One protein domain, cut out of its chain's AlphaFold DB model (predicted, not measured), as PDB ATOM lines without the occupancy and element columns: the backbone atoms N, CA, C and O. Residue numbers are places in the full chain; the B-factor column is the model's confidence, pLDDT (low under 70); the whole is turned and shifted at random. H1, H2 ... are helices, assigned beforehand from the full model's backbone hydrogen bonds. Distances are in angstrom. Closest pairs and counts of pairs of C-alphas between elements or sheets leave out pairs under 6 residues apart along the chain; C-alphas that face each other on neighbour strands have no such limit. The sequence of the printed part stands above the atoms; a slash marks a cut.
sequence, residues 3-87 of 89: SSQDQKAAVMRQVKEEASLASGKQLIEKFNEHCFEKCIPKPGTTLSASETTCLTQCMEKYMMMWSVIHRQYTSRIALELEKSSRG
ATOM      1  N   SER A   3      68.982  12.280 231.383       68.94
ATOM      2  CA  SER A   3      67.739  13.038 231.150       68.94
ATOM      3  C   SER A   3      67.434  14.111 232.209       68.94
ATOM      4  O   SER A   3      66.968  15.193 231.866       68.94
ATOM      5  N   SER A   4      67.743  13.870 233.489       75.75
ATOM      6  CA  SER A   4      67.463  14.843 234.556       75.75
ATOM      7  C   SER A   4      68.424  16.037 234.571       75.75
ATOM      8  O   SER A   4      68.056  17.098 235.071       75.75
ATOM      9  N   GLN A   5      69.647  15.894 234.049       77.81
ATOM     10  CA  GLN A   5      70.582  17.020 233.924       77.81
ATOM     11  C   GLN A   5      70.177  17.928 232.757       77.81
ATOM     12  O   GLN A   5      70.153  19.148 232.920       77.81
ATOM     13  N   ASP A   6      69.746  17.335 231.641       82.38
ATOM     14  CA  ASP A   6      69.252  18.070 230.471       82.38
ATOM     15  C   ASP A   6      67.948  18.825 230.776       82.38
ATOM     16  O   ASP A   6      67.799  19.992 230.410       82.38
ATOM     17  N   GLN A   7      67.036  18.210 231.538       85.44
ATOM     18  CA  GLN A   7      65.816  18.869 232.018       85.44
ATOM     19  C   GLN A   7      66.120  20.069 232.926       85.44
ATOM     20  O   GLN A   7      65.533  21.136 232.747       85.44
ATOM     21  N   LYS A   8      67.070  19.942 233.865       86.12
ATOM     22  CA  LYS A   8      67.496  21.068 234.717       86.12
ATOM     23  C   LYS A   8      68.108  22.200 233.892       86.12
ATOM     24  O   LYS A   8      67.795  23.361 234.137       86.12
ATOM     25  N   ALA A   9      68.947  21.881 232.907       88.56
ATOM     26  CA  ALA A   9      69.550  22.881 232.032       88.56
ATOM     27  C   ALA A   9      68.496  23.625 231.192       88.56
ATOM     28  O   ALA A   9      68.570  24.848 231.071       88.56
ATOM     29  N   ALA A  10      67.498  22.914 230.660       88.62
ATOM     30  CA  ALA A  10      66.393  23.519 229.914       88.62
ATOM     31  C   ALA A  10      65.574  24.489 230.784       88.62
ATOM     32  O   ALA A  10      65.360  25.633 230.382       88.62
ATOM     33  N   VAL A  11      65.211  24.078 232.004       91.75
ATOM     34  CA  VAL A  11      64.487  24.938 232.957       91.75
ATOM     35  C   VAL A  11      65.320  26.163 233.341       91.75
ATOM     36  O   VAL A  11      64.812  27.279 233.324       91.75
ATOM     37  N   MET A  12      66.616  26.001 233.619       91.25
ATOM     38  CA  MET A  12      67.489  27.136 233.952       91.25
ATOM     39  C   MET A  12      67.624  28.143 232.803       91.25
ATOM     40  O   MET A  12      67.715  29.345 233.055       91.25
ATOM     41  N   ARG A  13      67.630  27.681 231.545       90.75
ATOM     42  CA  ARG A  13      67.629  28.577 230.375       90.75
ATOM     43  C   ARG A  13      66.337  29.383 230.309       90.75
ATOM     44  O   ARG A  13      66.419  30.597 230.162       90.75
ATOM     45  N   GLN A  14      65.194  28.728 230.497       89.69
ATOM     46  CA  GLN A  14      63.895  29.396 230.525       89.69
ATOM     47  C   GLN A  14      63.825  30.445 231.645       89.69
ATOM     48  O   GLN A  14      63.508  31.602 231.385       89.69
ATOM     49  N   VAL A  15      64.221  30.085 232.870       92.31
ATOM     50  CA  VAL A  15      64.241  31.019 234.011       92.31
ATOM     51  C   VAL A  15      65.131  32.231 233.724       92.31
ATOM     52  O   VAL A  15      64.770  33.362 234.045       92.31
ATOM     53  N   LYS A  16      66.295  32.031 233.093       88.50
ATOM     54  CA  LYS A  16      67.201  33.132 232.735       88.50
ATOM     55  C   LYS A  16      66.589  34.075 231.693       88.50
ATOM     56  O   LYS A  16      66.799  35.288 231.764       88.50
ATOM     57  N   GLU A  17      65.865  33.528 230.725       91.38
ATOM     58  CA  GLU A  17      65.180  34.303 229.693       91.38
ATOM     59  C   GLU A  17      64.044  35.140 230.295       91.38
ATOM     60  O   GLU A  17      63.999  36.356 230.095       91.38
ATOM     61  N   GLU A  18      63.217  34.526 231.144       89.62
ATOM     62  CA  GLU A  18      62.159  35.210 231.895       89.62
ATOM     63  C   GLU A  18      62.722  36.321 232.798       89.62
ATOM     64  O   GLU A  18      62.201  37.439 232.805       89.62
ATOM     65  N   ALA A  19      63.832  36.064 233.500       88.88
ATOM     66  CA  ALA A  19      64.502  37.060 234.340       88.88
ATOM     67  C   ALA A  19      65.039  38.254 233.532       88.88
ATOM     68  O   ALA A  19      64.972  39.400 233.985       88.88
ATOM     69  N   SER A  20      65.546  38.005 232.322       85.50
ATOM     70  CA  SER A  20      66.038  39.063 231.429       85.50
ATOM     71  C   SER A  20      64.886  39.945 230.936       85.50
ATOM     72  O   SER A  20      64.984  41.174 230.968       85.50
ATOM     73  N   LEU A  21      63.763  39.326 230.559       90.38
ATOM     74  CA  LEU A  21      62.527  40.018 230.180       90.38
ATOM     75  C   LEU A  21      61.965  40.863 231.329       90.38
ATOM     76  O   LEU A  21      61.612  42.026 231.123       90.38
ATOM     77  N   ALA A  22      61.904  40.300 232.537       91.12
ATOM     78  CA  ALA A  22      61.448  41.010 233.728       91.12
ATOM     79  C   ALA A  22      62.337  42.226 234.035       91.12
ATOM     80  O   ALA A  22      61.823  43.323 234.250       91.12
ATOM     81  N   SER A  23      63.659  42.059 233.955       84.00
ATOM     82  CA  SER A  23      64.619  43.150 234.168       84.00
ATOM     83  C   SER A  23      64.429  44.287 233.155       84.00
ATOM     84  O   SER A  23      64.450  45.460 233.526       84.00
ATOM     85  N   GLY A  24      64.193  43.956 231.880       86.81
ATOM     86  CA  GLY A  24      63.914  44.949 230.838       86.81
ATOM     87  C   GLY A  24      62.625  45.734 231.095       86.81
ATOM     88  O   GLY A  24      62.615  46.958 230.967       86.81
ATOM     89  N   LYS A  25      61.554  45.052 231.526       89.75
ATOM     90  CA  LYS A  25      60.282  45.700 231.889       89.75
ATOM     91  C   LYS A  25      60.448  46.698 233.033       89.75
ATOM     92  O   LYS A  25      59.968  47.821 232.922       89.75
ATOM     93  N   GLN A  26      61.185  46.326 234.080       90.50
ATOM     94  CA  GLN A  26      61.452  47.224 235.207       90.50
ATOM     95  C   GLN A  26      62.212  48.481 234.775       90.50
ATOM     96  O   GLN A  26      61.934  49.576 235.263       90.50
ATOM     97  N   LEU A  27      63.152  48.349 233.835       87.50
ATOM     98  CA  LEU A  27      63.872  49.497 233.288       87.50
ATOM     99  C   LEU A  27      62.918  50.466 232.568       87.50
ATOM    100  O   LEU A  27      62.999  51.675 232.774       87.50
ATOM    101  N   ILE A  28      61.991  49.931 231.765       90.44
ATOM    102  CA  ILE A  28      60.983  50.719 231.040       90.44
ATOM    103  C   ILE A  28      60.057  51.449 232.014       90.44
ATOM    104  O   ILE A  28      59.811  52.639 231.841       90.44
ATOM    105  N   GLU A  29      59.573  50.769 233.054       93.69
ATOM    106  CA  GLU A  29      58.748  51.391 234.096       93.69
ATOM    107  C   GLU A  29      59.484  52.562 234.757       93.69
ATOM    108  O   GLU A  29      58.926  53.650 234.896       93.69
ATOM    109  N   LYS A  30      60.773  52.386 235.070       92.31
ATOM    110  CA  LYS A  30      61.596  53.454 235.647       92.31
ATOM    111  C   LYS A  30      61.828  54.612 234.684       92.31
ATOM    112  O   LYS A  30      61.804  55.764 235.115       92.31
ATOM    113  N   PHE A  31      62.019  54.350 233.394       92.75
ATOM    114  CA  PHE A  31      62.091  55.422 232.398       92.75
ATOM    115  C   PHE A  31      60.778  56.185 232.303       92.75
ATOM    116  O   PHE A  31      60.799  57.414 232.279       92.75
ATOM    117  N   ASN A  32      59.652  55.475 232.290       91.56
ATOM    118  CA  ASN A  32      58.338  56.095 232.235       91.56
ATOM    119  C   ASN A  32      58.104  57.002 233.444       91.56
ATOM    120  O   ASN A  32      57.611  58.103 233.262       91.56
ATOM    121  N   GLU A  33      58.501  56.601 234.651       93.88
ATOM    122  CA  GLU A  33      58.393  57.460 235.836       93.88
ATOM    123  C   GLU A  33      59.342  58.668 235.751       93.88
ATOM    124  O   GLU A  33      58.910  59.822 235.764       93.88
ATOM    125  N   HIS A  34      60.647  58.416 235.630       94.88
ATOM    126  CA  HIS A  34      61.659  59.461 235.777       94.88
ATOM    127  C   HIS A  34      61.733  60.403 234.574       94.88
ATOM    128  O   HIS A  34      61.858  61.615 234.744       94.88
ATOM    129  N   CYS A  35      61.680  59.871 233.353       96.88
ATOM    130  CA  CYS A  35      61.810  60.696 232.158       96.88
ATOM    131  C   CYS A  35      60.526  61.460 231.855       96.88
ATOM    132  O   CYS A  35      60.617  62.594 231.395       96.88
ATOM    133  N   PHE A  36      59.347  60.910 232.164       95.00
ATOM    134  CA  PHE A  36      58.103  61.668 232.030       95.00
ATOM    135  C   PHE A  36      58.090  62.877 232.969       95.00
ATOM    136  O   PHE A  36      57.896  63.998 232.506       95.00
ATOM    137  N   GLU A  37      58.396  62.671 234.257       95.25
ATOM    138  CA  GLU A  37      58.437  63.748 235.256       95.25
ATOM    139  C   GLU A  37      59.403  64.877 234.858       95.25
ATOM    140  O   GLU A  37      59.113  66.054 235.067       95.25
ATOM    141  N   LYS A  38      60.560  64.535 234.274       96.44
ATOM    142  CA  LYS A  38      61.581  65.527 233.903       96.44
ATOM    143  C   LYS A  38      61.369  66.170 232.541       96.44
ATOM    144  O   LYS A  38      61.761  67.323 232.370       96.44
ATOM    145  N   CYS A  39      60.809  65.445 231.579       97.44
ATOM    146  CA  CYS A  39      60.766  65.894 230.192       97.44
ATOM    147  C   CYS A  39      59.394  66.365 229.721       97.44
ATOM    148  O   CYS A  39      59.367  67.045 228.703       97.44
ATOM    149  N   ILE A  40      58.292  66.046 230.415       96.50
ATOM    150  CA  ILE A  40      56.922  66.367 229.976       96.50
ATOM    151  C   ILE A  40      56.274  67.387 230.930       96.50
ATOM    152  O   ILE A  40      55.511  67.020 231.823       96.50
ATOM    153  N   PRO A  41      56.549  68.697 230.767       93.62
ATOM    154  CA  PRO A  41      56.001  69.732 231.646       93.62
ATOM    155  C   PRO A  41      54.505  69.987 231.413       93.62
ATOM    156  O   PRO A  41      53.819  70.499 232.300       93.62
ATOM    157  N   LYS A  42      53.997  69.685 230.212       91.81
ATOM    158  CA  LYS A  42      52.594  69.869 229.826       91.81
ATOM    159  C   LYS A  42      52.125  68.643 229.042       91.81
ATOM    160  O   LYS A  42      52.337  68.591 227.834       91.81
ATOM    161  N   PRO A  43      51.490  67.665 229.706       91.00
ATOM    162  CA  PRO A  43      51.001  66.468 229.037       91.00
ATOM    163  C   PRO A  43      50.021  66.813 227.910       91.00
ATOM    164  O   PRO A  43      49.118  67.632 228.084       91.00
ATOM    165  N   GLY A  44      50.190  66.161 226.764       90.81
ATOM    166  CA  GLY A  44      49.341  66.324 225.589       90.81
ATOM    167  C   GLY A  44      49.281  65.040 224.766       90.81
ATOM    168  O   GLY A  44      49.910  64.038 225.100       90.81
ATOM    169  N   THR A  45      48.524  65.061 223.673       93.81
ATOM    170  CA  THR A  45      48.374  63.903 222.771       93.81
ATOM    171  C   THR A  45      49.555  63.716 221.819       93.81
ATOM    172  O   THR A  45      49.622  62.715 221.111       93.81
ATOM    173  N   THR A  46      50.473  64.681 221.768       95.12
ATOM    174  CA  THR A  46      51.649  64.682 220.894       95.12
ATOM    175  C   THR A  46      52.857  65.207 221.648       95.12
ATOM    176  O   THR A  46      52.724  66.144 222.432       95.12
ATOM    177  N   LEU A  47      54.031  64.660 221.347       95.19
ATOM    178  CA  LEU A  47      55.298  65.172 221.854       95.19
ATOM    179  C   LEU A  47      55.812  66.292 220.952       95.19
ATOM    180  O   LEU A  47      55.859  66.156 219.728       95.19
ATOM    181  N   SER A  48      56.252  67.384 221.562       96.06
ATOM    182  CA  SER A  48      57.058  68.392 220.881       96.06
ATOM    183  C   SER A  48      58.455  67.850 220.540       96.06
ATOM    184  O   SER A  48      58.940  66.867 221.113       96.06
ATOM    185  N   ALA A  49      59.152  68.523 219.621       97.00
ATOM    186  CA  ALA A  49      60.531  68.175 219.265       97.00
ATOM    187  C   ALA A  49      61.487  68.254 220.474       97.00
ATOM    188  O   ALA A  49      62.388  67.422 220.619       97.00
ATOM    189  N   SER A  50      61.266  69.224 221.368       96.56
ATOM    190  CA  SER A  50      62.027  69.383 222.610       96.56
ATOM    191  C   SER A  50      61.759  68.261 223.608       96.56
ATOM    192  O   SER A  50      62.710  67.731 224.179       96.56
ATOM    193  N   GLU A  51      60.499  67.854 223.787       97.00
ATOM    194  CA  GLU A  51      60.140  66.734 224.671       97.00
ATOM    195  C   GLU A  51      60.728  65.420 224.157       97.00
ATOM    196  O   GLU A  51      61.344  64.683 224.922       97.00
ATOM    197  N   THR A  52      60.635  65.170 222.848       96.44
ATOM    198  CA  THR A  52      61.232  63.989 222.204       96.44
ATOM    199  C   THR A  52      62.746  63.948 222.419       96.44
ATOM    200  O   THR A  52      63.290  62.937 222.854       96.44
ATOM    201  N   THR A  53      63.430  65.072 222.185       98.00
ATOM    202  CA  THR A  53      64.881  65.182 222.399       98.00
ATOM    203  C   THR A  53      65.255  64.966 223.868       98.00
ATOM    204  O   THR A  53      66.222  64.262 224.161       98.00
ATOM    205  N   CYS A  54      64.484  65.538 224.798       97.88
ATOM    206  CA  CYS A  54      64.698  65.345 226.230       97.88
ATOM    207  C   CYS A  54      64.539  63.874 226.627       97.88
ATOM    208  O   CYS A  54      65.405  63.347 227.323       97.88
ATOM    209  N   LEU A  55      63.482  63.201 226.156       96.62
ATOM    210  CA  LEU A  55      63.234  61.787 226.439       96.62
ATOM    211  C   LEU A  55      64.386  60.904 225.950       96.62
ATOM    212  O   LEU A  55      64.890  60.101 226.737       96.62
ATOM    213  N   THR A  56      64.859  61.099 224.714       96.44
ATOM    214  CA  THR A  56      66.017  60.362 224.177       96.44
ATOM    215  C   THR A  56      67.241  60.531 225.073       96.44
ATOM    216  O   THR A  56      67.821  59.548 225.534       96.44
ATOM    217  N   GLN A  57      67.589  61.776 225.414       97.81
ATOM    218  CA  GLN A  57      68.736  62.046 226.282       97.81
ATOM    219  C   GLN A  57      68.543  61.506 227.703       97.81
ATOM    220  O   GLN A  57      69.510  61.089 228.339       97.81
ATOM    221  N   CYS A  58      67.320  61.547 228.234       97.69
ATOM    222  CA  CYS A  58      67.008  61.032 229.560       97.69
ATOM    223  C   CYS A  58      67.235  59.520 229.624       97.69
ATOM    224  O   CYS A  58      67.939  59.050 230.518       97.69
ATOM    225  N   MET A  59      66.712  58.775 228.645       95.44
ATOM    226  CA  MET A  59      66.882  57.322 228.566       95.44
ATOM    227  C   MET A  59      68.358  56.937 228.419       95.44
ATOM    228  O   MET A  59      68.842  56.082 229.161       95.44
ATOM    229  N   GLU A  60      69.105  57.604 227.531       94.88
ATOM    230  CA  GLU A  60      70.548  57.378 227.362       94.88
ATOM    231  C   GLU A  60      71.322  57.613 228.665       94.88
ATOM    232  O   GLU A  60      72.099  56.758 229.103       94.88
ATOM    233  N   LYS A  61      71.079  58.750 229.331       95.44
ATOM    234  CA  LYS A  61      71.725  59.086 230.609       95.44
ATOM    235  C   LYS A  61      71.371  58.089 231.706       95.44
ATOM    236  O   LYS A  61      72.261  57.681 232.453       95.44
ATOM    237  N   TYR A  62      70.113  57.665 231.790       94.56
ATOM    238  CA  TYR A  62      69.692  56.692 232.791       94.56
ATOM    239  C   TYR A  62      70.333  55.324 232.546       94.56
ATOM    240  O   TYR A  62      70.833  54.720 233.491       94.56
ATOM    241  N   MET A  63      70.395  54.848 231.298       92.00
ATOM    242  CA  MET A  63      71.082  53.591 230.969       92.00
ATOM    243  C   MET A  63      72.570  53.641 231.319       92.00
ATOM    244  O   MET A  63      73.093  52.695 231.914       92.00
ATOM    245  N   MET A  64      73.251  54.748 231.001       93.94
ATOM    246  CA  MET A  64      74.659  54.938 231.366       93.94
ATOM    247  C   MET A  64      74.851  54.905 232.884       93.94
ATOM    248  O   MET A  64      75.695  54.160 233.385       93.94
ATOM    249  N   MET A  65      74.033  55.659 233.621       94.31
ATOM    250  CA  MET A  65      74.039  55.661 235.084       94.31
ATOM    251  C   MET A  65      73.794  54.253 235.645       94.31
ATOM    252  O   MET A  65      74.554  53.791 236.495       94.31
ATOM    253  N   TRP A  66      72.767  53.557 235.151       91.62
ATOM    254  CA  TRP A  66      72.425  52.202 235.573       91.62
ATOM    255  C   TRP A  66      73.589  51.238 235.366       91.62
ATOM    256  O   TRP A  66      73.935  50.513 236.289       91.62
ATOM    257  N   SER A  67      74.238  51.259 234.198       90.81
ATOM    258  CA  SER A  67      75.396  50.405 233.902       90.81
ATOM    259  C   SER A  67      76.540  50.612 234.904       90.81
ATOM    260  O   SER A  67      77.076  49.647 235.459       90.81
ATOM    261  N   VAL A  68      76.869  51.876 235.201       95.88
ATOM    262  CA  VAL A  68      77.922  52.228 236.165       95.88
ATOM    263  C   VAL A  68      77.565  51.745 237.570       95.88
ATOM    264  O   VAL A  68      78.371  51.060 238.210       95.88
ATOM    265  N   ILE A  69      76.354  52.055 238.041       94.00
ATOM    266  CA  ILE A  69      75.882  51.652 239.372       94.00
ATOM    267  C   ILE A  69      75.813  50.127 239.472       94.00
ATOM    268  O   ILE A  69      76.308  49.560 240.442       94.00
ATOM    269  N   HIS A  70      75.263  49.453 238.463       91.44
ATOM    270  CA  HIS A  70      75.116  48.003 238.427       91.44
ATOM    271  C   HIS A  70      76.472  47.296 238.529       91.44
ATOM    272  O   HIS A  70      76.641  46.396 239.355       91.44
ATOM    273  N   ARG A  71      77.468  47.735 237.747       93.44
ATOM    274  CA  ARG A  71      78.831  47.190 237.809       93.44
ATOM    275  C   ARG A  71      79.458  47.391 239.187       93.44
ATOM    276  O   ARG A  71      80.052  46.464 239.735       93.44
ATOM    277  N   GLN A  72      79.337  48.593 239.747       96.31
ATOM    278  CA  GLN A  72      79.913  48.885 241.056       96.31
ATOM    279  C   GLN A  72      79.231  48.061 242.153       96.31
ATOM    280  O   GLN A  72      79.907  47.463 242.987       96.31
ATOM    281  N   TYR A  73      77.903  47.992 242.131       94.75
ATOM    282  CA  TYR A  73      77.106  47.257 243.104       94.75
ATOM    283  C   TYR A  73      77.422  45.758 243.086       94.75
ATOM    284  O   TYR A  73      77.772  45.190 244.118       94.75
ATOM    285  N   THR A  74      77.382  45.125 241.910       93.38
ATOM    286  CA  THR A  74      77.685  43.690 241.758       93.38
ATOM    287  C   THR A  74      79.112  43.353 242.185       93.38
ATOM    288  O   THR A  74      79.317  42.371 242.898       93.38
ATOM    289  N   SER A  75      80.087  44.201 241.839       94.81
ATOM    290  CA  SER A  75      81.472  44.046 242.294       94.81
ATOM    291  C   SER A  75      81.590  44.093 243.820       94.81
ATOM    292  O   SER A  75      82.307  43.278 244.397       94.81
ATOM    293  N   ARG A  76      80.871  45.001 244.493       95.69
ATOM    294  CA  ARG A  76      80.874  45.075 245.963       95.69
ATOM    295  C   ARG A  76      80.230  43.847 246.597       95.69
ATOM    296  O   ARG A  76      80.808  43.292 247.522       95.69
ATOM    297  N   ILE A  77      79.089  43.394 246.080       95.75
ATOM    298  CA  ILE A  77      78.407  42.200 246.594       95.75
ATOM    299  C   ILE A  77      79.290  40.953 246.473       95.75
ATOM    300  O   ILE A  77      79.379  40.188 247.429       95.75
ATOM    301  N   ALA A  78      79.985  40.767 245.347       92.94
ATOM    302  CA  ALA A  78      80.895  39.634 245.167       92.94
ATOM    303  C   ALA A  78      81.992  39.594 246.248       92.94
ATOM    304  O   ALA A  78      82.218  38.550 246.854       92.94
ATOM    305  N   LEU A  79      82.601  40.746 246.556       93.62
ATOM    306  CA  LEU A  79      83.629  40.854 247.598       93.62
ATOM    307  C   LEU A  79      83.089  40.526 248.998       93.62
ATOM    308  O   LEU A  79      83.756  39.839 249.771       93.62
ATOM    309  N   GLU A  80      81.887  40.996 249.342       94.12
ATOM    310  CA  GLU A  80      81.289  40.706 250.654       94.12
ATOM    311  C   GLU A  80      80.898  39.225 250.796       94.12
ATOM    312  O   GLU A  80      81.042  38.645 251.877       94.12
ATOM    313  N   LEU A  81      80.465  38.579 249.708       91.69
ATOM    314  CA  LEU A  81      80.183  37.138 249.686       91.69
ATOM    315  C   LEU A  81      81.458  36.305 249.888       91.69
ATOM    316  O   LEU A  81      81.453  35.364 250.683       91.69
ATOM    317  N   GLU A  82      82.560  36.673 249.230       88.75
ATOM    318  CA  GLU A  82      83.873  36.036 249.428       88.75
ATOM    319  C   GLU A  82      84.409  36.229 250.852       88.75
ATOM    320  O   GLU A  82      84.996  35.320 251.442       88.75
ATOM    321  N   LYS A  83      84.200  37.409 251.442       86.19
ATOM    322  CA  LYS A  83      84.614  37.684 252.821       86.19
ATOM    323  C   LYS A  83      83.794  36.878 253.832       86.19
ATOM    324  O   LYS A  83      84.355  36.379 254.807       86.19
ATOM    325  N   SER A  84      82.494  36.720 253.583       80.69
ATOM    326  CA  SER A  84      81.583  35.951 254.440       80.69
ATOM    327  C   SER A  84      81.903  34.453 254.433       80.69
ATOM    328  O   SER A  84      81.837  33.813 255.480       80.69
ATOM    329  N   SER A  85      82.320  33.890 253.294       75.44
ATOM    330  CA  SER A  85      82.725  32.477 253.212       75.44
ATOM    331  C   SER A  85      84.067  32.185 253.897       75.44
ATOM    332  O   SER A  85      84.296  31.062 254.339       75.44
ATOM    333  N   ARG A  86      84.936  33.195 254.047       65.50
ATOM    334  CA  ARG A  86      86.243  33.082 254.723       65.50
ATOM    335  C   ARG A  86      86.211  33.317 256.236       65.50
ATOM    336  O   ARG A  86      87.218  33.068 256.889       65.50
ATOM    337  N   GLY A  87      85.093  33.799 256.782       61.66
ATOM    338  CA  GLY A  87      84.906  34.063 258.217       61.66
ATOM    339  C   GLY A  87      84.129  32.986 258.984       61.66
ATOM    340  O   GLY A  87      83.816  33.199 260.148       61.66
TER     341      GLY A  87
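This is residues 3 to 87 of the 89 residues of the protein "Mitochondrial import inner membrane translocase subunit" of Golovinomyces cichoracearum (UniProt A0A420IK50). Two long helices, H1 and H2, make a wide V: they meet near the link that joins them, with the end of H1 packed on the early part of H2, and their far arms spread apart and stick out, residues 3 to 26 and 67 to 87. The printed part has 85 residues with two named helices, H1 then H2, and no named strand; the class is all helix. It is extended, with a radius of gyration of the C-alphas of 19.5 A, and spans 55 by 37 by 14 A.

Start at H1, residues 3 to 39, and go on to H2, residues 49 to 86. They touch, H1 with residues 31 to 39 alone and H2 with residues 51 to 62 alone. Look at Cys 39 and Cys 54, whose C-alphas are the closest, 5.6 A apart. The helices run opposite ways at a steep tilt of 46 degrees. In H1 and H2 every O i to N i+4 pair is within hydrogen-bond range.

Find C-alpha 3 at (67.739, 13.038, 231.150); from there H1 runs 53.3 A to C-alpha 39. H2 begins at C-alpha 49, (60.531, 68.175, 219.265), and runs 56.1 A to C-alpha 86 at (86.243, 33.082, 254.723).

The C-alphas of Thr 45 and Gly 87 are the two farthest apart, 59.0 A. The printed part has no cut, and the link from H1 to H2, 9 residues, is short. Look for pLDDT under 70 at residue 3 and residues 86 to 87.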